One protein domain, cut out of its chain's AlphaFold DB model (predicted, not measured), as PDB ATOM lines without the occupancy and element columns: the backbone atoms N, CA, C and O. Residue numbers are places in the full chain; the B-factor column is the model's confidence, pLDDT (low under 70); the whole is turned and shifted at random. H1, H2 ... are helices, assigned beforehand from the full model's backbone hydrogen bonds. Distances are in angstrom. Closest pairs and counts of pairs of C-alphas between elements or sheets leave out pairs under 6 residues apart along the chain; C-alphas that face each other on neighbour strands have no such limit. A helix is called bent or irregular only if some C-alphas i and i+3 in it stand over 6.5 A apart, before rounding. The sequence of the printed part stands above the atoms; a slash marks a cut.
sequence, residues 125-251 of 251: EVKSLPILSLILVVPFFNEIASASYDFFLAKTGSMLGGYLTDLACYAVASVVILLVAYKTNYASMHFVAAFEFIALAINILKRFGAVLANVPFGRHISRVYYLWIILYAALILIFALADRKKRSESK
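This is residues 125 to 251 of the 251 residues of an uncharacterized protein of Clostridiales bacterium 41_21_two_genomes (UniProt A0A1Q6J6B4). Two long helical hairpins, H1b with H2 and H3 with H4, run along the longest axis, drawn together where H2 turns into H3 and splayed at the other end, where residues 212 to 218 stick out. H2, H3 and H4 make an up-and-down bundle, each running against the one before, and the bent H1 packs along H2. The printed part, 127 residues with helices H1 to H4 in order and no named strand, is all helix. It is only just loose, close to compact, with a radius of gyration of the C-alphas of 16.8 A, and flat, spanning 52 by 34 by 18 A.

Start at H1, residues 128 to 156, by its hydrogen bonds one helix but bent: C-alphas 135 and 138 are 7.2 A apart, between arms H1a, residues 128 to 135, and H1b, residues 138 to 156. H1b and H2, residues 160 to 182, form a hairpin; their closest C-alphas, Tyr 149 and Gly 162, are 4.1 A apart. H3, residues 186 to 217, touches H2 and H1a with residues 188 to 192 alone, the closest C-alphas being Met 189 to Ala 181, 4.7 A, and Ser 188 to Pro 130, 6.5 A. H3 and H4, residues 224 to 249, form a hairpin at a shallow tilt of 20 degrees. H1b is apart from H3 and H4. Every O i to N i+4 pair is within hydrogen-bond range in H1a, H2 and H4, against 13 of 15 in H1b and 26 of 28 in H3.

Find C-alpha 128 at (-1.946, 31.932, -13.930), where H1a begins. H1b spans 26.2 A, H2 33.1 A, H3 47.1 A and H4 37.4 A, ending at C-alpha 249, (-17.984, 42.961, -5.426).

The printed part has no cut, no long link and no printed residue under pLDDT 70.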
ATOM      1  N   GLU A 125      -1.466  37.083  -6.167       89.69
ATOM      2  CA  GLU A 125      -2.454  38.130  -6.451       89.69
ATOM      3  C   GLU A 125      -3.075  37.915  -7.835       89.69
ATOM      4  O   GLU A 125      -4.285  37.701  -7.938       89.69
ATOM      5  N   VAL A 126      -2.244  37.866  -8.880       92.69
ATOM      6  CA  VAL A 126      -2.660  37.543 -10.248       92.69
ATOM      7  C   VAL A 126      -2.504  36.042 -10.482       92.69
ATOM      8  O   VAL A 126      -1.415  35.476 -10.333       92.69
ATOM      9  N   LYS A 127      -3.607  35.377 -10.835       93.38
ATOM     10  CA  LYS A 127      -3.634  33.931 -11.104       93.38
ATOM     11  C   LYS A 127      -3.022  33.613 -12.475       93.38
ATOM     12  O   LYS A 127      -3.023  34.449 -13.373       93.38
ATOM     13  N   SER A 128      -2.527  32.387 -12.654       93.56
ATOM     14  CA  SER A 128      -1.946  31.932 -13.930       93.56
ATOM     15  C   SER A 128      -2.954  31.904 -15.069       93.56
ATOM     16  O   SER A 128      -2.602  32.264 -16.183       93.56
ATOM     17  N   LEU A 129      -4.190  31.472 -14.812       95.00
ATOM     18  CA  LEU A 129      -5.181  31.266 -15.869       95.00
ATOM     19  C   LEU A 129      -5.508  32.566 -16.648       95.00
ATOM     20  O   LEU A 129      -5.437  32.538 -17.874       95.00
ATOM     21  N   PRO A 130      -5.749  33.722 -15.994       95.44
ATOM     22  CA  PRO A 130      -5.856  35.016 -16.673       95.44
ATOM     23  C   PRO A 130      -4.614  35.381 -17.496       95.44
ATOM     24  O   PRO A 130      -4.750  35.811 -18.637       95.44
ATOM     25  N   ILE A 131      -3.407  35.141 -16.976       95.56
ATOM     26  CA  ILE A 131      -2.155  35.396 -17.709       95.56
ATOM     27  C   ILE A 131      -2.066  34.516 -18.963       95.56
ATOM     28  O   ILE A 131      -1.766  35.017 -20.041       95.56
ATOM     29  N   LEU A 132      -2.364  33.221 -18.841       94.81
ATOM     30  CA  LEU A 132      -2.375  32.286 -19.968       94.81
ATOM     31  C   LEU A 132      -3.410  32.687 -21.021       94.81
ATOM     32  O   LEU A 132      -3.124  32.602 -22.212       94.81
ATOM     33  N   SER A 133      -4.579  33.180 -20.600       95.88
ATOM     34  CA  SER A 133      -5.608  33.636 -21.538       95.88
ATOM     35  C   SER A 133      -5.130  34.806 -22.407       95.88
ATOM     36  O   SER A 133      -5.364  34.798 -23.613       95.88
ATOM     37  N   LEU A 134      -4.369  35.749 -21.833       94.38
ATOM     38  CA  LEU A 134      -3.782  36.872 -22.573       94.38
ATOM     39  C   LEU A 134      -2.750  36.431 -23.619       94.38
ATOM     40  O   LEU A 134      -2.549  37.135 -24.608       94.38
ATOM     41  N   ILE A 135      -2.088  35.295 -23.389       92.56
ATOM     42  CA  ILE A 135      -1.053  34.752 -24.275       92.56
ATOM     43  C   ILE A 135      -1.678  33.917 -25.395       92.56
ATOM     44  O   ILE A 135      -1.238  34.020 -26.532       92.56
ATOM     45  N   LEU A 136      -2.677  33.086 -25.086       93.56
ATOM     46  CA  LEU A 136      -3.124  32.015 -25.985       93.56
ATOM     47  C   LEU A 136      -4.387  32.348 -26.779       93.56
ATOM     48  O   LEU A 136      -4.513  31.926 -27.925       93.56
ATOM     49  N   VAL A 137      -5.327  33.092 -26.191       95.19
ATOM     50  CA  VAL A 137      -6.679  33.209 -26.756       95.19
ATOM     51  C   VAL A 137      -6.667  33.988 -28.070       95.19
ATOM     52  O   VAL A 137      -7.213  33.518 -29.060       95.19
ATOM     53  N   VAL A 138      -6.020  35.157 -28.112       91.81
ATOM     54  CA  VAL A 138      -5.971  35.961 -29.346       91.81
ATOM     55  C   VAL A 138      -5.227  35.229 -30.475       91.81
ATOM     56  O   VAL A 138      -5.798  35.141 -31.558       91.81
ATOM     57  N   PRO A 139      -4.020  34.655 -30.271       90.19
ATOM     58  CA  PRO A 139      -3.353  33.882 -31.323       90.19
ATOM     59  C   PRO A 139      -4.182  32.713 -31.859       90.19
ATOM     60  O   PRO A 139      -4.267  32.553 -33.071       90.19
ATOM     61  N   PHE A 140      -4.857  31.965 -30.981       92.06
ATOM     62  CA  PHE A 140      -5.738  30.871 -31.390       92.06
ATOM     63  C   PHE A 140      -6.837  31.341 -32.357       92.06
ATOM     64  O   PHE A 140      -7.042  30.753 -33.416       92.06
ATOM     65  N   PHE A 141      -7.523  32.441 -32.035       93.25
ATOM     66  CA  PHE A 141      -8.566  32.986 -32.907       93.25
ATOM     67  C   PHE A 141      -8.009  33.646 -34.178       93.25
ATOM     68  O   PHE A 141      -8.681  33.627 -35.208       93.25
ATOM     69  N   ASN A 142      -6.785  34.179 -34.139       89.31
ATOM     70  CA  ASN A 142      -6.121  34.721 -35.326       89.31
ATOM     71  C   ASN A 142      -5.801  33.631 -36.359       89.31
ATOM     72  O   ASN A 142      -5.895  33.897 -37.554       89.31
ATOM     73  N   GLU A 143      -5.458  32.410 -35.934       88.75
ATOM     74  CA  GLU A 143      -5.257  31.282 -36.858       88.75
ATOM     75  C   GLU A 143      -6.555  30.926 -37.601       88.75
ATOM     76  O   GLU A 143      -6.547  30.755 -38.821       88.75
ATOM     77  N   ILE A 144      -7.689  30.915 -36.890       88.50
ATOM     78  CA  ILE A 144      -9.020  30.699 -37.483       88.50
ATOM     79  C   ILE A 144      -9.355  31.815 -38.484       88.50
ATOM     80  O   ILE A 144      -9.810  31.543 -39.600       88.50
ATOM     81  N   ALA A 145      -9.114  33.073 -38.106       87.75
ATOM     82  CA  ALA A 145      -9.342  34.219 -38.980       87.75
ATOM     83  C   ALA A 145      -8.471  34.148 -40.247       87.75
ATOM     84  O   ALA A 145      -8.981  34.352 -41.347       87.75
ATOM     85  N   SER A 146      -7.189  33.788 -40.109       86.19
ATOM     86  CA  SER A 146      -6.260  33.633 -41.235       86.19
ATOM     87  C   SER A 146      -6.744  32.584 -42.235       86.19
ATOM     88  O   SER A 146      -6.841  32.880 -43.421       86.19
ATOM     89  N   ALA A 147      -7.132  31.395 -41.763       86.88
ATOM     90  CA  ALA A 147      -7.676  30.347 -42.629       86.88
ATOM     91  C   ALA A 147      -8.969  30.789 -43.345       86.88
ATOM     92  O   ALA A 147      -9.246  30.388 -44.477       86.88
ATOM     93  N   SER A 148      -9.753  31.658 -42.701       85.94
ATOM     94  CA  SER A 148     -10.986  32.198 -43.272       85.94
ATOM     95  C   SER A 148     -10.719  33.197 -44.406       85.94
ATOM     96  O   SER A 148     -11.469  33.205 -45.382       85.94
ATOM     97  N   TYR A 149      -9.658  34.013 -44.330       83.56
ATOM     98  CA  TYR A 149      -9.280  34.921 -45.424       83.56
ATOM     99  C   TYR A 149      -9.004  34.160 -46.723       83.56
ATOM    100  O   TYR A 149      -9.571  34.514 -47.760       83.56
ATOM    101  N   ASP A 150      -8.202  33.096 -46.651       84.81
ATOM    102  CA  ASP A 150      -7.855  32.273 -47.814       84.81
ATOM    103  C   ASP A 150      -9.102  31.616 -48.419       84.81
ATOM    104  O   ASP A 150      -9.303  31.634 -49.637       84.81
ATOM    105  N   PHE A 151     -10.000  31.115 -47.565       87.62
ATOM    106  CA  PHE A 151     -11.267  30.529 -47.992       87.62
ATOM    107  C   PHE A 151     -12.172  31.535 -48.723       87.62
ATOM    108  O   PHE A 151     -12.651  31.253 -49.825       87.62
ATOM    109  N   PHE A 152     -12.416  32.712 -48.134       88.12
ATOM    110  CA  PHE A 152     -13.312  33.709 -48.729       88.12
ATOM    111  C   PHE A 152     -12.749  34.294 -50.020       88.12
ATOM    112  O   PHE A 152     -13.507  34.467 -50.978       88.12
ATOM    113  N   LEU A 153     -11.437  34.541 -50.079       87.25
ATOM    114  CA  LEU A 153     -10.784  34.995 -51.302       87.25
ATOM    115  C   LEU A 153     -10.951  33.961 -52.422       87.25
ATOM    116  O   LEU A 153     -11.379  34.319 -53.518       87.25
ATOM    117  N   ALA A 154     -10.706  32.679 -52.130       88.88
ATOM    118  CA  ALA A 154     -10.841  31.597 -53.102       88.88
ATOM    119  C   ALA A 154     -12.289  31.379 -53.577       88.88
ATOM    120  O   ALA A 154     -12.509  31.005 -54.727       88.88
ATOM    121  N   LYS A 155     -13.288  31.588 -52.708       91.25
ATOM    122  CA  LYS A 155     -14.701  31.325 -53.033       91.25
ATOM    123  C   LYS A 155     -15.461  32.505 -53.610       91.25
ATOM    124  O   LYS A 155     -16.382  32.290 -54.390       91.25
ATOM    125  N   THR A 156     -15.120  33.725 -53.216       87.69
ATOM    126  CA  THR A 156     -15.909  34.920 -53.554       87.69
ATOM    127  C   THR A 156     -15.127  35.956 -54.353       87.69
ATOM    128  O   THR A 156     -15.707  36.952 -54.779       87.69
ATOM    129  N   GLY A 157     -13.812  35.772 -54.528       86.25
ATOM    130  CA  GLY A 157     -12.925  36.789 -55.101       86.25
ATOM    131  C   GLY A 157     -12.777  38.040 -54.224       86.25
ATOM    132  O   GLY A 157     -12.180  39.024 -54.650       86.25
ATOM    133  N   SER A 158     -13.323  38.023 -53.003       83.38
ATOM    134  CA  SER A 158     -13.379  39.164 -52.093       83.38
ATOM    135  C   SER A 158     -12.824  38.803 -50.720       83.38
ATOM    136  O   SER A 158     -13.102  37.742 -50.165       83.38
ATOM    137  N   MET A 159     -12.080  39.739 -50.129       79.38
ATOM    138  CA  MET A 159     -11.550  39.613 -48.768       79.38
ATOM    139  C   MET A 159     -12.541  40.091 -47.693       79.38
ATOM    140  O   MET A 159     -12.252  39.968 -46.505       79.38
ATOM    141  N   LEU A 160     -13.708  40.636 -48.071       83.62
ATOM    142  CA  LEU A 160     -14.670  41.213 -47.119       83.62
ATOM    143  C   LEU A 160     -15.142  40.196 -46.069       83.62
ATOM    144  O   LEU A 160     -15.202  40.529 -44.888       83.62
ATOM    145  N   GLY A 161     -15.436  38.959 -46.486       82.94
ATOM    146  CA  GLY A 161     -15.829  37.886 -45.568       82.94
ATOM    147  C   GLY A 161     -14.722  37.535 -44.570       82.94
ATOM    148  O   GLY A 161     -14.993  37.375 -43.379       82.94
ATOM    149  N   GLY A 162     -13.465  37.527 -45.024       85.50
ATOM    150  CA  GLY A 162     -12.297  37.349 -44.159       85.50
ATOM    151  C   GLY A 162     -12.171  38.469 -43.124       85.50
ATOM    152  O   GLY A 162     -12.055  38.194 -41.934       85.50
ATOM    153  N   TYR A 163     -12.325  39.729 -43.547       84.31
ATOM    154  CA  TYR A 163     -12.282  40.888 -42.645       84.31
ATOM    155  C   TYR A 163     -13.373  40.875 -41.567       84.31
ATOM    156  O   TYR A 163     -13.121  41.264 -40.425       84.31
ATOM    157  N   LEU A 164     -14.593  40.456 -41.913       87.44
ATOM    158  CA  LEU A 164     -15.690  40.333 -40.947       87.44
ATOM    159  C   LEU A 164     -15.471  39.164 -39.982       87.44
ATOM    160  O   LEU A 164     -15.764  39.291 -38.793       87.44
ATOM    161  N   THR A 165     -14.923  38.054 -40.478       89.19
ATOM    162  CA  THR A 165     -14.580  36.895 -39.645       89.19
ATOM    163  C   THR A 165     -13.495  37.259 -38.637       89.19
ATOM    164  O   THR A 165     -13.635  36.957 -37.459       89.19
ATOM    165  N   ASP A 166     -12.473  37.998 -39.063       89.69
ATOM    166  CA  ASP A 166     -11.402  38.508 -38.201       89.69
ATOM    167  C   ASP A 166     -11.941  39.410 -37.071       89.69
ATOM    168  O   ASP A 166     -11.642  39.202 -35.891       89.69
ATOM    169  N   LEU A 167     -12.848  40.342 -37.397       90.94
ATOM    170  CA  LEU A 167     -13.560  41.157 -36.402       90.94
ATOM    171  C   LEU A 167     -14.322  40.296 -35.380       90.94
ATOM    172  O   LEU A 167     -14.231  40.539 -34.173       90.94
ATOM    173  N   ALA A 168     -15.070  39.294 -35.853       92.25
ATOM    174  CA  ALA A 168     -15.844  38.401 -34.996       92.25
ATOM    175  C   ALA A 168     -14.934  37.552 -34.093       92.25
ATOM    176  O   ALA A 168     -15.143  37.500 -32.881       92.25
ATOM    177  N   CYS A 169     -13.884  36.955 -34.656       94.44
ATOM    178  CA  CYS A 169     -12.872  36.183 -33.938       94.44
ATOM    179  C   CYS A 169     -12.213  37.016 -32.830       94.44
ATOM    180  O   CYS A 169     -12.109  36.550 -31.694       94.44
ATOM    181  N   TYR A 170     -11.844  38.269 -33.108       93.81
ATOM    182  CA  TYR A 170     -11.255  39.155 -32.104       93.81
ATOM    183  C   TYR A 170     -12.238  39.533 -30.986       93.81
ATOM    184  O   TYR A 170     -11.859  39.603 -29.811       93.81
ATOM    185  N   ALA A 171     -13.510  39.758 -31.323       94.69
ATOM    186  CA  ALA A 171     -14.551  40.028 -30.335       94.69
ATOM    187  C   ALA A 171     -14.761  38.820 -29.407       94.69
ATOM    188  O   ALA A 171     -14.750  38.974 -28.185       94.69
ATOM    189  N   VAL A 172     -14.864  37.612 -29.971       95.94
ATOM    190  CA  VAL A 172     -14.992  36.364 -29.201       95.94
ATOM    191  C   VAL A 172     -13.764  36.139 -28.319       95.94
ATOM    192  O   VAL A 172     -13.915  35.883 -27.124       95.94
ATOM    193  N   ALA A 173     -12.554  36.314 -28.858       96.19
ATOM    194  CA  ALA A 173     -11.309  36.212 -28.098       96.19
ATOM    195  C   ALA A 173     -11.310  37.145 -26.876       96.19
ATOM    196  O   ALA A 173     -10.990  36.737 -25.756       96.19
ATOM    197  N   SER A 174     -11.732  38.393 -27.083       96.56
ATOM    198  CA  SER A 174     -11.807  39.411 -26.034       96.56
ATOM    199  C   SER A 174     -12.833  39.050 -24.952       96.56
ATOM    200  O   SER A 174     -12.559  39.221 -23.763       96.56
ATOM    201  N   VAL A 175     -13.988  38.496 -25.338       96.25
ATOM    202  CA  VAL A 175     -15.010  37.997 -24.399       96.25
ATOM    203  C   VAL A 175     -14.488  36.813 -23.586       96.25
ATOM    204  O   VAL A 175     -14.689  36.778 -22.374       96.25
ATOM    205  N   VAL A 176     -13.779  35.867 -24.205       97.38
ATOM    206  CA  VAL A 176     -13.176  34.727 -23.494       97.38
ATOM    207  C   VAL A 176     -12.163  35.211 -22.451       97.38
ATOM    208  O   VAL A 176     -12.246  34.804 -21.292       97.38
ATOM    209  N   ILE A 177     -11.257  36.123 -22.824       97.44
ATOM    210  CA  ILE A 177     -10.291  36.741 -21.896       97.44
ATOM    211  C   ILE A 177     -11.015  37.417 -20.726       97.44
ATOM    212  O   ILE A 177     -10.665  37.201 -19.563       97.44
ATOM    213  N   LEU A 178     -12.051  38.204 -21.025       97.50
ATOM    214  CA  LEU A 178     -12.852  38.893 -20.021       97.50
ATOM    215  C   LEU A 178     -13.506  37.914 -19.042       97.50
ATOM    216  O   LEU A 178     -13.422  38.112 -17.831       97.50
ATOM    217  N   LEU A 179     -14.143  36.855 -19.546       96.94
ATOM    218  CA  LEU A 179     -14.821  35.854 -18.723       96.94
ATOM    219  C   LEU A 179     -13.840  35.123 -17.806       96.94
ATOM    220  O   LEU A 179     -14.107  34.988 -16.609       96.94
ATOM    221  N   VAL A 180     -12.691  34.701 -18.345       97.06
ATOM    222  CA  VAL A 180     -11.625  34.059 -17.566       97.06
ATOM    223  C   VAL A 180     -11.152  34.986 -16.447       97.06
ATOM    224  O   VAL A 180     -11.071  34.568 -15.293       97.06
ATOM    225  N   ALA A 181     -10.888  36.256 -16.753       96.25
ATOM    226  CA  ALA A 181     -10.441  37.224 -15.760       96.25
ATOM    227  C   ALA A 181     -11.515  37.489 -14.691       96.25
ATOM    228  O   ALA A 181     -11.242  37.387 -13.492       96.25
ATOM    229  N   TYR A 182     -12.759  37.737 -15.108       95.56
ATOM    230  CA  TYR A 182     -13.871  38.084 -14.222       95.56
ATOM    231  C   TYR A 182     -14.231  36.961 -13.240       95.56
ATOM    232  O   TYR A 182     -14.597  37.227 -12.090       95.56
ATOM    233  N   LYS A 183     -14.109  35.697 -13.663       95.19
ATOM    234  CA  LYS A 183     -14.392  34.518 -12.827       95.19
ATOM    235  C   LYS A 183     -13.303  34.207 -11.795       95.19
ATOM    236  O   LYS A 183     -13.526  33.351 -10.949       95.19
ATOM    237  N   THR A 184     -12.158  34.892 -11.832       93.94
ATOM    238  CA  THR A 184     -11.066  34.666 -10.870       93.94
ATOM    239  C   THR A 184     -11.165  35.587  -9.652       93.94
ATOM    240  O   THR A 184     -12.005  35.379  -8.783       93.94
ATOM    241  N   ASN A 185     -10.316  36.606  -9.547       93.06
ATOM    242  CA  ASN A 185     -10.319  37.568  -8.448       93.06
ATOM    243  C   ASN A 185     -10.167  38.998  -8.982       93.06
ATOM    244  O   ASN A 185      -9.819  39.207 -10.145       93.06
ATOM    245  N   TYR A 186     -10.422  39.990  -8.125       93.75
ATOM    246  CA  TYR A 186     -10.320  41.395  -8.519       93.75
ATOM    247  C   TYR A 186      -8.916  41.758  -9.030       93.75
ATOM    248  O   TYR A 186      -8.802  42.402 -10.065       93.75
ATOM    249  N   ALA A 187      -7.850  41.289  -8.373       93.50
ATOM    250  CA  ALA A 187      -6.478  41.575  -8.798       93.50
ATOM    251  C   ALA A 187      -6.183  41.094 -10.231       93.50
ATOM    252  O   ALA A 187      -5.557  41.814 -11.004       93.50
ATOM    253  N   SER A 188      -6.667  39.909 -10.606       95.38
ATOM    254  CA  SER A 188      -6.508  39.376 -11.960       95.38
ATOM    255  C   SER A 188      -7.387  40.102 -12.977       95.38
ATOM    256  O   SER A 188      -6.919  40.385 -14.075       95.38
ATOM    257  N   MET A 189      -8.629  40.442 -12.614       96.31
ATOM    258  CA  MET A 189      -9.512  41.244 -13.469       96.31
ATOM    259  C   MET A 189      -8.902  42.617 -13.763       96.31
ATOM    260  O   MET A 189      -8.801  43.010 -14.922       96.31
ATOM    261  N   HIS A 190      -8.415  43.300 -12.729       96.00
ATOM    262  CA  HIS A 190      -7.772  44.602 -12.856       96.00
ATOM    263  C   HIS A 190      -6.485  44.530 -13.685       96.00
ATOM    264  O   HIS A 190      -6.227  45.394 -14.521       96.00
ATOM    265  N   PHE A 191      -5.694  43.471 -13.496       96.00
ATOM    266  CA  PHE A 191      -4.494  43.222 -14.288       96.00
ATOM    267  C   PHE A 191      -4.810  43.031 -15.779       96.00
ATOM    268  O   PHE A 191      -4.185  43.667 -16.627       96.00
ATOM    269  N   VAL A 192      -5.799  42.190 -16.099       96.62
ATOM    270  CA  VAL A 192      -6.243  41.945 -17.480       96.62
ATOM    271  C   VAL A 192      -6.833  43.209 -18.101       96.62
ATOM    272  O   VAL A 192      -6.484  43.540 -19.229       96.62
ATOM    273  N   ALA A 193      -7.655  43.962 -17.366       96.12
ATOM    274  CA  ALA A 193      -8.200  45.229 -17.845       96.12
ATOM    275  C   ALA A 193      -7.088  46.239 -18.163       96.12
ATOM    276  O   ALA A 193      -7.099  46.838 -19.233       96.12
ATOM    277  N   ALA A 194      -6.089  46.389 -17.286       94.62
ATOM    278  CA  ALA A 194      -4.952  47.276 -17.531       94.62
ATOM    279  C   ALA A 194      -4.154  46.868 -18.782       94.62
ATOM    280  O   ALA A 194      -3.752  47.728 -19.566       94.62
ATOM    281  N   PHE A 195      -3.950  45.565 -18.983       94.94
ATOM    282  CA  PHE A 195      -3.308  45.037 -20.184       94.94
ATOM    283  C   PHE A 195      -4.109  45.343 -21.451       94.94
ATOM    284  O   PHE A 195      -3.556  45.882 -22.411       94.94
ATOM    285  N   GLU A 196      -5.408  45.039 -21.445       94.62
ATOM    286  CA  GLU A 196      -6.269  45.249 -22.606       94.62
ATOM    287  C   GLU A 196      -6.487  46.733 -22.902       94.62
ATOM    288  O   GLU A 196      -6.486  47.111 -24.067       94.62
ATOM    289  N   PHE A 197      -6.550  47.619 -21.902       94.38
ATOM    290  CA  PHE A 197      -6.589  49.064 -22.157       94.38
ATOM    291  C   PHE A 197      -5.373  49.544 -22.936       94.38
ATOM    292  O   PHE A 197      -5.528  50.286 -23.903       94.38
ATOM    293  N   ILE A 198      -4.173  49.106 -22.549       91.25
ATOM    294  CA  ILE A 198      -2.945  49.481 -23.254       91.25
ATOM    295  C   ILE A 198      -2.968  48.896 -24.672       91.25
ATOM    296  O   ILE A 198      -2.753  49.627 -25.639       91.25
ATOM    297  N   ALA A 199      -3.286  47.607 -24.820       90.19
ATOM    298  CA  ALA A 199      -3.310  46.940 -26.120       90.19
ATOM    299  C   ALA A 199      -4.345  47.542 -27.091       90.19
ATOM    300  O   ALA A 199      -4.024  47.820 -28.247       90.19
ATOM    301  N   LEU A 200      -5.573  47.782 -26.626       92.25
ATOM    302  CA  LEU A 200      -6.654  48.362 -27.423       92.25
ATOM    303  C   LEU A 200      -6.363  49.822 -27.782       92.25
ATOM    304  O   LEU A 200      -6.552  50.203 -28.936       92.25
ATOM    305  N   ALA A 201      -5.841  50.626 -26.848       90.00
ATOM    306  CA  ALA A 201      -5.466  52.013 -27.123       90.00
ATOM    307  C   ALA A 201      -4.402  52.113 -28.226       90.00
ATOM    308  O   ALA A 201      -4.503  52.961 -29.111       90.00
ATOM    309  N   ILE A 202      -3.419  51.212 -28.225       85.88
ATOM    310  CA  ILE A 202      -2.379  51.162 -29.262       85.88
ATOM    311  C   ILE A 202      -2.964  50.764 -30.609       85.88
ATOM    312  O   ILE A 202      -2.626  51.369 -31.624       85.88
ATOM    313  N   ASN A 203      -3.870  49.787 -30.638       86.69
ATOM    314  CA  ASN A 203      -4.533  49.389 -31.876       86.69
ATOM    315  C   ASN A 203      -5.427  50.503 -32.447       86.69
ATOM    316  O   ASN A 203      -5.477  50.682 -33.666       86.69
ATOM    317  N   ILE A 204      -6.085  51.287 -31.589       87.31
ATOM    318  CA  ILE A 204      -6.807  52.501 -31.991       87.31
ATOM    319  C   ILE A 204      -5.828  53.527 -32.573       87.31
ATOM    320  O   ILE A 204      -6.025  53.983 -33.700       87.31
ATOM    321  N   LEU A 205      -4.750  53.846 -31.850       83.19
ATOM    322  CA  LEU A 205      -3.749  54.824 -32.281       83.19
ATOM    323  C   LEU A 205      -3.114  54.432 -33.619       83.19
ATOM    324  O   LEU A 205      -2.971  55.274 -34.498       83.19
ATOM    325  N   LYS A 206      -2.813  53.144 -33.814       78.56
ATOM    326  CA  LYS A 206      -2.307  52.593 -35.078       78.56
ATOM    327  C   LYS A 206      -3.264  52.866 -36.233       78.56
ATOM    328  O   LYS A 206      -2.835  53.273 -37.310       78.56
ATOM    329  N   ARG A 207      -4.565  52.639 -36.034       81.88
ATOM    330  CA  ARG A 207      -5.567  52.866 -37.084       81.88
ATOM    331  C   ARG A 207      -5.759  54.350 -37.369       81.88
ATOM    332  O   ARG A 207      -5.829  54.709 -38.537       81.88
ATOM    333  N   PHE A 208      -5.752  55.206 -36.348       80.75
ATOM    334  CA  PHE A 208      -5.744  56.657 -36.551       80.75
ATOM    335  C   PHE A 208      -4.489  57.132 -37.288       80.75
ATOM    336  O   PHE A 208      -4.611  57.893 -38.241       80.75
ATOM    337  N   GLY A 209      -3.304  56.644 -36.918       75.81
ATOM    338  CA  GLY A 209      -2.052  56.941 -37.617       75.81
ATOM    339  C   GLY A 209      -2.099  56.527 -39.089       75.81
ATOM    340  O   GLY A 209      -1.737  57.311 -39.960       75.81
ATOM    341  N   ALA A 210      -2.651  55.346 -39.383       74.44
ATOM    342  CA  ALA A 210      -2.871  54.891 -40.754       74.44
ATOM    343  C   ALA A 210      -3.825  55.794 -41.542       74.44
ATOM    344  O   ALA A 210      -3.580  56.061 -42.717       74.44
ATOM    345  N   VAL A 211      -4.895  56.277 -40.910       78.06
ATOM    346  CA  VAL A 211      -5.831  57.219 -41.533       78.06
ATOM    347  C   VAL A 211      -5.123  58.544 -41.826       78.06
ATOM    348  O   VAL A 211      -5.103  58.984 -42.973       78.06
ATOM    349  N   LEU A 212      -4.470  59.139 -40.825       75.94
ATOM    350  CA  LEU A 212      -3.768  60.420 -40.952       75.94
ATOM    351  C   LEU A 212      -2.641  60.385 -41.989       75.94
ATOM    352  O   LEU A 212      -2.425  61.373 -42.678       75.94
ATOM    353  N   ALA A 213      -1.947  59.256 -42.127       72.62
ATOM    354  CA  ALA A 213      -0.875  59.102 -43.103       72.62
ATOM    355  C   ALA A 213      -1.373  58.887 -44.541       72.62
ATOM    356  O   ALA A 213      -0.603  59.102 -45.467       72.62
ATOM    357  N   ASN A 214      -2.622  58.453 -44.758       72.62
ATOM    358  CA  ASN A 214      -3.135  58.118 -46.095       72.62
ATOM    359  C   ASN A 214      -4.151  59.131 -46.645       72.62
ATOM    360  O   ASN A 214      -4.161  59.365 -47.854       72.62
ATOM    361  N   VAL A 215      -4.965  59.761 -45.785       77.19
ATOM    362  CA  VAL A 215      -5.970  60.766 -46.192       77.19
ATOM    363  C   VAL A 215      -5.357  61.940 -46.974       77.19
ATOM    364  O   VAL A 215      -5.900  62.262 -48.031       77.19
ATOM    365  N   PRO A 216      -4.228  62.549 -46.554       75.81
ATOM    366  CA  PRO A 216      -3.641  63.687 -47.271       75.81
ATOM    367  C   PRO A 216      -3.177  63.356 -48.696       75.81
ATOM    368  O   PRO A 216      -3.056  64.253 -49.522       75.81
ATOM    369  N   PHE A 217      -2.941  62.076 -48.998       74.31
ATOM    370  CA  PHE A 217      -2.474  61.608 -50.307       74.31
ATOM    371  C   PHE A 217      -3.605  61.036 -51.176       74.31
ATOM    372  O   PHE A 217      -3.332  60.349 -52.158       74.31
ATOM    373  N   GLY A 218      -4.874  61.253 -50.800       71.94
ATOM    374  CA  GLY A 218      -6.039  60.792 -51.563       71.94
ATOM    375  C   GLY A 218      -6.194  59.267 -51.631       71.94
ATOM    376  O   GLY A 218      -6.941  58.757 -52.465       71.94
ATOM    377  N   ARG A 219      -5.492  58.512 -50.775       75.81
ATOM    378  CA  ARG A 219      -5.551  57.045 -50.770       75.81
ATOM    379  C   ARG A 219      -6.835  56.567 -50.092       75.81
ATOM    380  O   ARG A 219      -7.173  57.006 -48.993       75.81
ATOM    381  N   HIS A 220      -7.535  55.632 -50.732       73.00
ATOM    382  CA  HIS A 220      -8.777  55.066 -50.207       73.00
ATOM    383  C   HIS A 220      -8.545  54.293 -48.897       73.00
ATOM    384  O   HIS A 220      -7.681  53.417 -48.822       73.00
ATOM    385  N   ILE A 221      -9.377  54.555 -47.885       73.50
ATOM    386  CA  ILE A 221      -9.383  53.831 -46.608       73.50
ATOM    387  C   ILE A 221     -10.655  52.991 -46.527       73.50
ATOM    388  O   ILE A 221     -11.767  53.513 -46.578       73.50
ATOM    389  N   SER A 222     -10.491  51.676 -46.368       73.31
ATOM    390  CA  SER A 222     -11.620  50.749 -46.245       73.31
ATOM    391  C   SER A 222     -12.502  51.085 -45.041       73.31
ATOM    392  O   SER A 222     -12.001  51.317 -43.942       73.31
ATOM    393  N   ARG A 223     -13.829  51.012 -45.210       80.06
ATOM    394  CA  ARG A 223     -14.803  51.221 -44.121       80.06
ATOM    395  C   ARG A 223     -14.589  50.274 -42.933       80.06
ATOM    396  O   ARG A 223     -14.885  50.632 -41.795       80.06
ATOM    397  N   VAL A 224     -14.000  49.104 -43.185       80.44
ATOM    398  CA  VAL A 224     -13.615  48.119 -42.164       80.44
ATOM    399  C   VAL A 224     -12.645  48.719 -41.133       80.44
ATOM    400  O   VAL A 224     -12.702  48.346 -39.965       80.44
ATOM    401  N   TYR A 225     -11.803  49.697 -41.500       78.25
ATOM    402  CA  TYR A 225     -10.914  50.371 -40.540       78.25
ATOM    403  C   TYR A 225     -11.681  51.068 -39.414       78.25
ATOM    404  O   TYR A 225     -11.268  50.976 -38.258       78.25
ATOM    405  N   TYR A 226     -12.797  51.723 -39.736       83.38
ATOM    406  CA  TYR A 226     -13.628  52.406 -38.746       83.38
ATOM    407  C   TYR A 226     -14.368  51.409 -37.851       83.38
ATOM    408  O   TYR A 226     -14.444  51.627 -36.643       83.38
ATOM    409  N   LEU A 227     -14.830  50.280 -38.404       88.25
ATOM    410  CA  LEU A 227     -15.453  49.205 -37.617       88.25
ATOM    411  C   LEU A 227     -14.508  48.667 -36.540       88.25
ATOM    412  O   LEU A 227     -14.924  48.463 -35.404       88.25
ATOM    413  N   TRP A 228     -13.226  48.507 -36.861       90.25
ATOM    414  CA  TRP A 228     -12.234  48.108 -35.869       90.25
ATOM    415  C   TRP A 228     -12.021  49.150 -34.768       90.25
ATOM    416  O   TRP A 228     -11.892  48.772 -33.608       90.25
ATOM    417  N   ILE A 229     -11.993  50.447 -35.101       88.94
ATOM    418  CA  ILE A 229     -11.883  51.515 -34.090       88.94
ATOM    419  C   ILE A 229     -13.085  51.459 -33.140       88.94
ATOM    420  O   ILE A 229     -12.902  51.503 -31.923       88.94
ATOM    421  N   ILE A 230     -14.296  51.302 -33.687       91.56
ATOM    422  CA  ILE A 230     -15.531  51.164 -32.905       91.56
ATOM    423  C   ILE A 230     -15.462  49.925 -32.007       91.56
ATOM    424  O   ILE A 230     -15.743  50.028 -30.813       91.56
ATOM    425  N   LEU A 231     -15.038  48.777 -32.545       93.50
ATOM    426  CA  LEU A 231     -14.885  47.543 -31.772       93.50
ATOM    427  C   LEU A 231     -13.907  47.735 -30.609       93.50
ATOM    428  O   LEU A 231     -14.238  47.407 -29.473       93.50
ATOM    429  N   TYR A 232     -12.722  48.298 -30.857       94.25
ATOM    430  CA  TYR A 232     -11.739  48.515 -29.795       94.25
ATOM    431  C   TYR A 232     -12.250  49.478 -28.720       94.25
ATOM    432  O   TYR A 232     -12.059  49.216 -27.534       94.25
ATOM    433  N   ALA A 233     -12.938  50.558 -29.105       93.75
ATOM    434  CA  ALA A 233     -13.533  51.497 -28.158       93.75
ATOM    435  C   ALA A 233     -14.631  50.834 -27.304       93.75
ATOM    436  O   ALA A 233     -14.661  51.011 -26.085       93.75
ATOM    437  N   ALA A 234     -15.490  50.017 -27.922       95.69
ATOM    438  CA  ALA A 234     -16.510  49.247 -27.215       95.69
ATOM    439  C   ALA A 234     -15.883  48.246 -26.231       95.69
ATOM    440  O   ALA A 234     -16.321  48.150 -25.086       95.69
ATOM    441  N   LEU A 235     -14.817  47.549 -26.634       96.44
ATOM    442  CA  LEU A 235     -14.094  46.622 -25.762       96.44
ATOM    443  C   LEU A 235     -13.446  47.341 -24.570       96.44
ATOM    444  O   LEU A 235     -13.568  46.853 -23.448       96.44
ATOM    445  N   ILE A 236     -12.841  48.521 -24.766       95.62
ATOM    446  CA  ILE A 236     -12.327  49.347 -23.655       95.62
ATOM    447  C   ILE A 236     -13.447  49.633 -22.649       95.62
ATOM    448  O   ILE A 236     -13.265  49.437 -21.446       95.62
ATOM    449  N   LEU A 237     -14.621  50.053 -23.125       96.38
ATOM    450  CA  LEU A 237     -15.762  50.329 -22.254       96.38
ATOM    451  C   LEU A 237     -16.200  49.074 -21.481       96.38
ATOM    452  O   LEU A 237     -16.396  49.136 -20.268       96.38
ATOM    453  N   ILE A 238     -16.298  47.925 -22.154       97.06
ATOM    454  CA  ILE A 238     -16.687  46.650 -21.536       97.06
ATOM    455  C   ILE A 238     -15.695  46.242 -20.435       97.06
ATOM    456  O   ILE A 238     -16.118  45.942 -19.315       97.06
ATOM    457  N   PHE A 239     -14.385  46.276 -20.706       97.00
ATOM    458  CA  PHE A 239     -13.362  45.957 -19.702       97.00
ATOM    459  C   PHE A 239     -13.391  46.936 -18.520       97.00
ATOM    460  O   PHE A 239     -13.252  46.509 -17.373       97.00
ATOM    461  N   ALA A 240     -13.641  48.228 -18.763       95.88
ATOM    462  CA  ALA A 240     -13.761  49.240 -17.710       95.88
ATOM    463  C   ALA A 240     -14.978  49.021 -16.808       95.88
ATOM    464  O   ALA A 240     -14.865  49.102 -15.581       95.88
ATOM    465  N   LEU A 241     -16.134  48.706 -17.394       96.81
ATOM    466  CA  LEU A 241     -17.344  48.392 -16.636       96.81
ATOM    467  C   LEU A 241     -17.164  47.118 -15.805       96.81
ATOM    468  O   LEU A 241     -17.533  47.094 -14.629       96.81
ATOM    469  N   ALA A 242     -16.552  46.084 -16.384       95.88
ATOM    470  CA  ALA A 242     -16.289  44.832 -15.691       95.88
ATOM    471  C   ALA A 242     -15.286  44.993 -14.536       95.88
ATOM    472  O   ALA A 242     -15.538  44.471 -13.450       95.88
ATOM    473  N   ASP A 243     -14.197  45.752 -14.719       95.25
ATOM    474  CA  ASP A 243     -13.229  46.038 -13.650       95.25
ATOM    475  C   ASP A 243     -13.889  46.809 -12.501       95.25
ATOM    476  O   ASP A 243     -13.775  46.436 -11.330       95.25
ATOM    477  N   ARG A 244     -14.680  47.839 -12.835       94.81
ATOM    478  CA  ARG A 244     -15.423  48.631 -11.847       94.81
ATOM    479  C   ARG A 244     -16.407  47.772 -11.055       94.81
ATOM    480  O   ARG A 244     -16.453  47.895  -9.832       94.81
ATOM    481  N   LYS A 245     -17.168  46.905 -11.731       95.56
ATOM    482  CA  LYS A 245     -18.122  45.995 -11.086       95.56
ATOM    483  C   LYS A 245     -17.409  44.978 -10.193       95.56
ATOM    484  O   LYS A 245     -17.788  44.799  -9.036       95.56
ATOM    485  N   LYS A 246     -16.323  44.374 -10.679       94.38
ATOM    486  CA  LYS A 246     -15.543  43.407  -9.898       94.38
ATOM    487  C   LYS A 246     -14.917  44.044  -8.658       94.38
ATOM    488  O   LYS A 246     -14.853  43.410  -7.611       94.38
ATOM    489  N   ARG A 247     -14.504  45.310  -8.756       93.25
ATOM    490  CA  ARG A 247     -14.016  46.094  -7.617       93.25
ATOM    491  C   ARG A 247     -15.084  46.300  -6.549       93.25
ATOM    492  O   ARG A 247     -14.751  46.252  -5.372       93.25
ATOM    493  N   SER A 248     -16.330  46.585  -6.936       92.12
ATOM    494  CA  SER A 248     -17.424  46.741  -5.965       92.12
ATOM    495  C   SER A 248     -17.801  45.427  -5.290       92.12
ATOM    496  O   SER A 248     -18.098  45.452  -4.110       92.12
ATOM    497  N   GLU A 249     -17.730  44.296  -5.998       91.25
ATOM    498  CA  GLU A 249     -17.984  42.961  -5.426       91.25
ATOM    499  C   GLU A 249     -16.898  42.510  -4.431       91.25
ATOM    500  O   GLU A 249     -17.119  41.582  -3.661       91.25
ATOM    501  N   SER A 250     -15.706  43.118  -4.476       83.56
ATOM    502  CA  SER A 250     -14.565  42.758  -3.621       83.56
ATOM    503  C   SER A 250     -14.371  43.685  -2.415       83.56
ATOM    504  O   SER A 250     -13.391  43.506  -1.684       83.56
ATOM    505  N   LYS A 251     -15.209  44.714  -2.269       73.56
ATOM    506  CA  LYS A 251     -15.227  45.619  -1.113       73.56
ATOM    507  C   LYS A 251     -16.244  45.132  -0.099       73.56
ATOM    508  O   LYS A 251     -15.926  45.280   1.098       73.56
TER     509      LYS A 251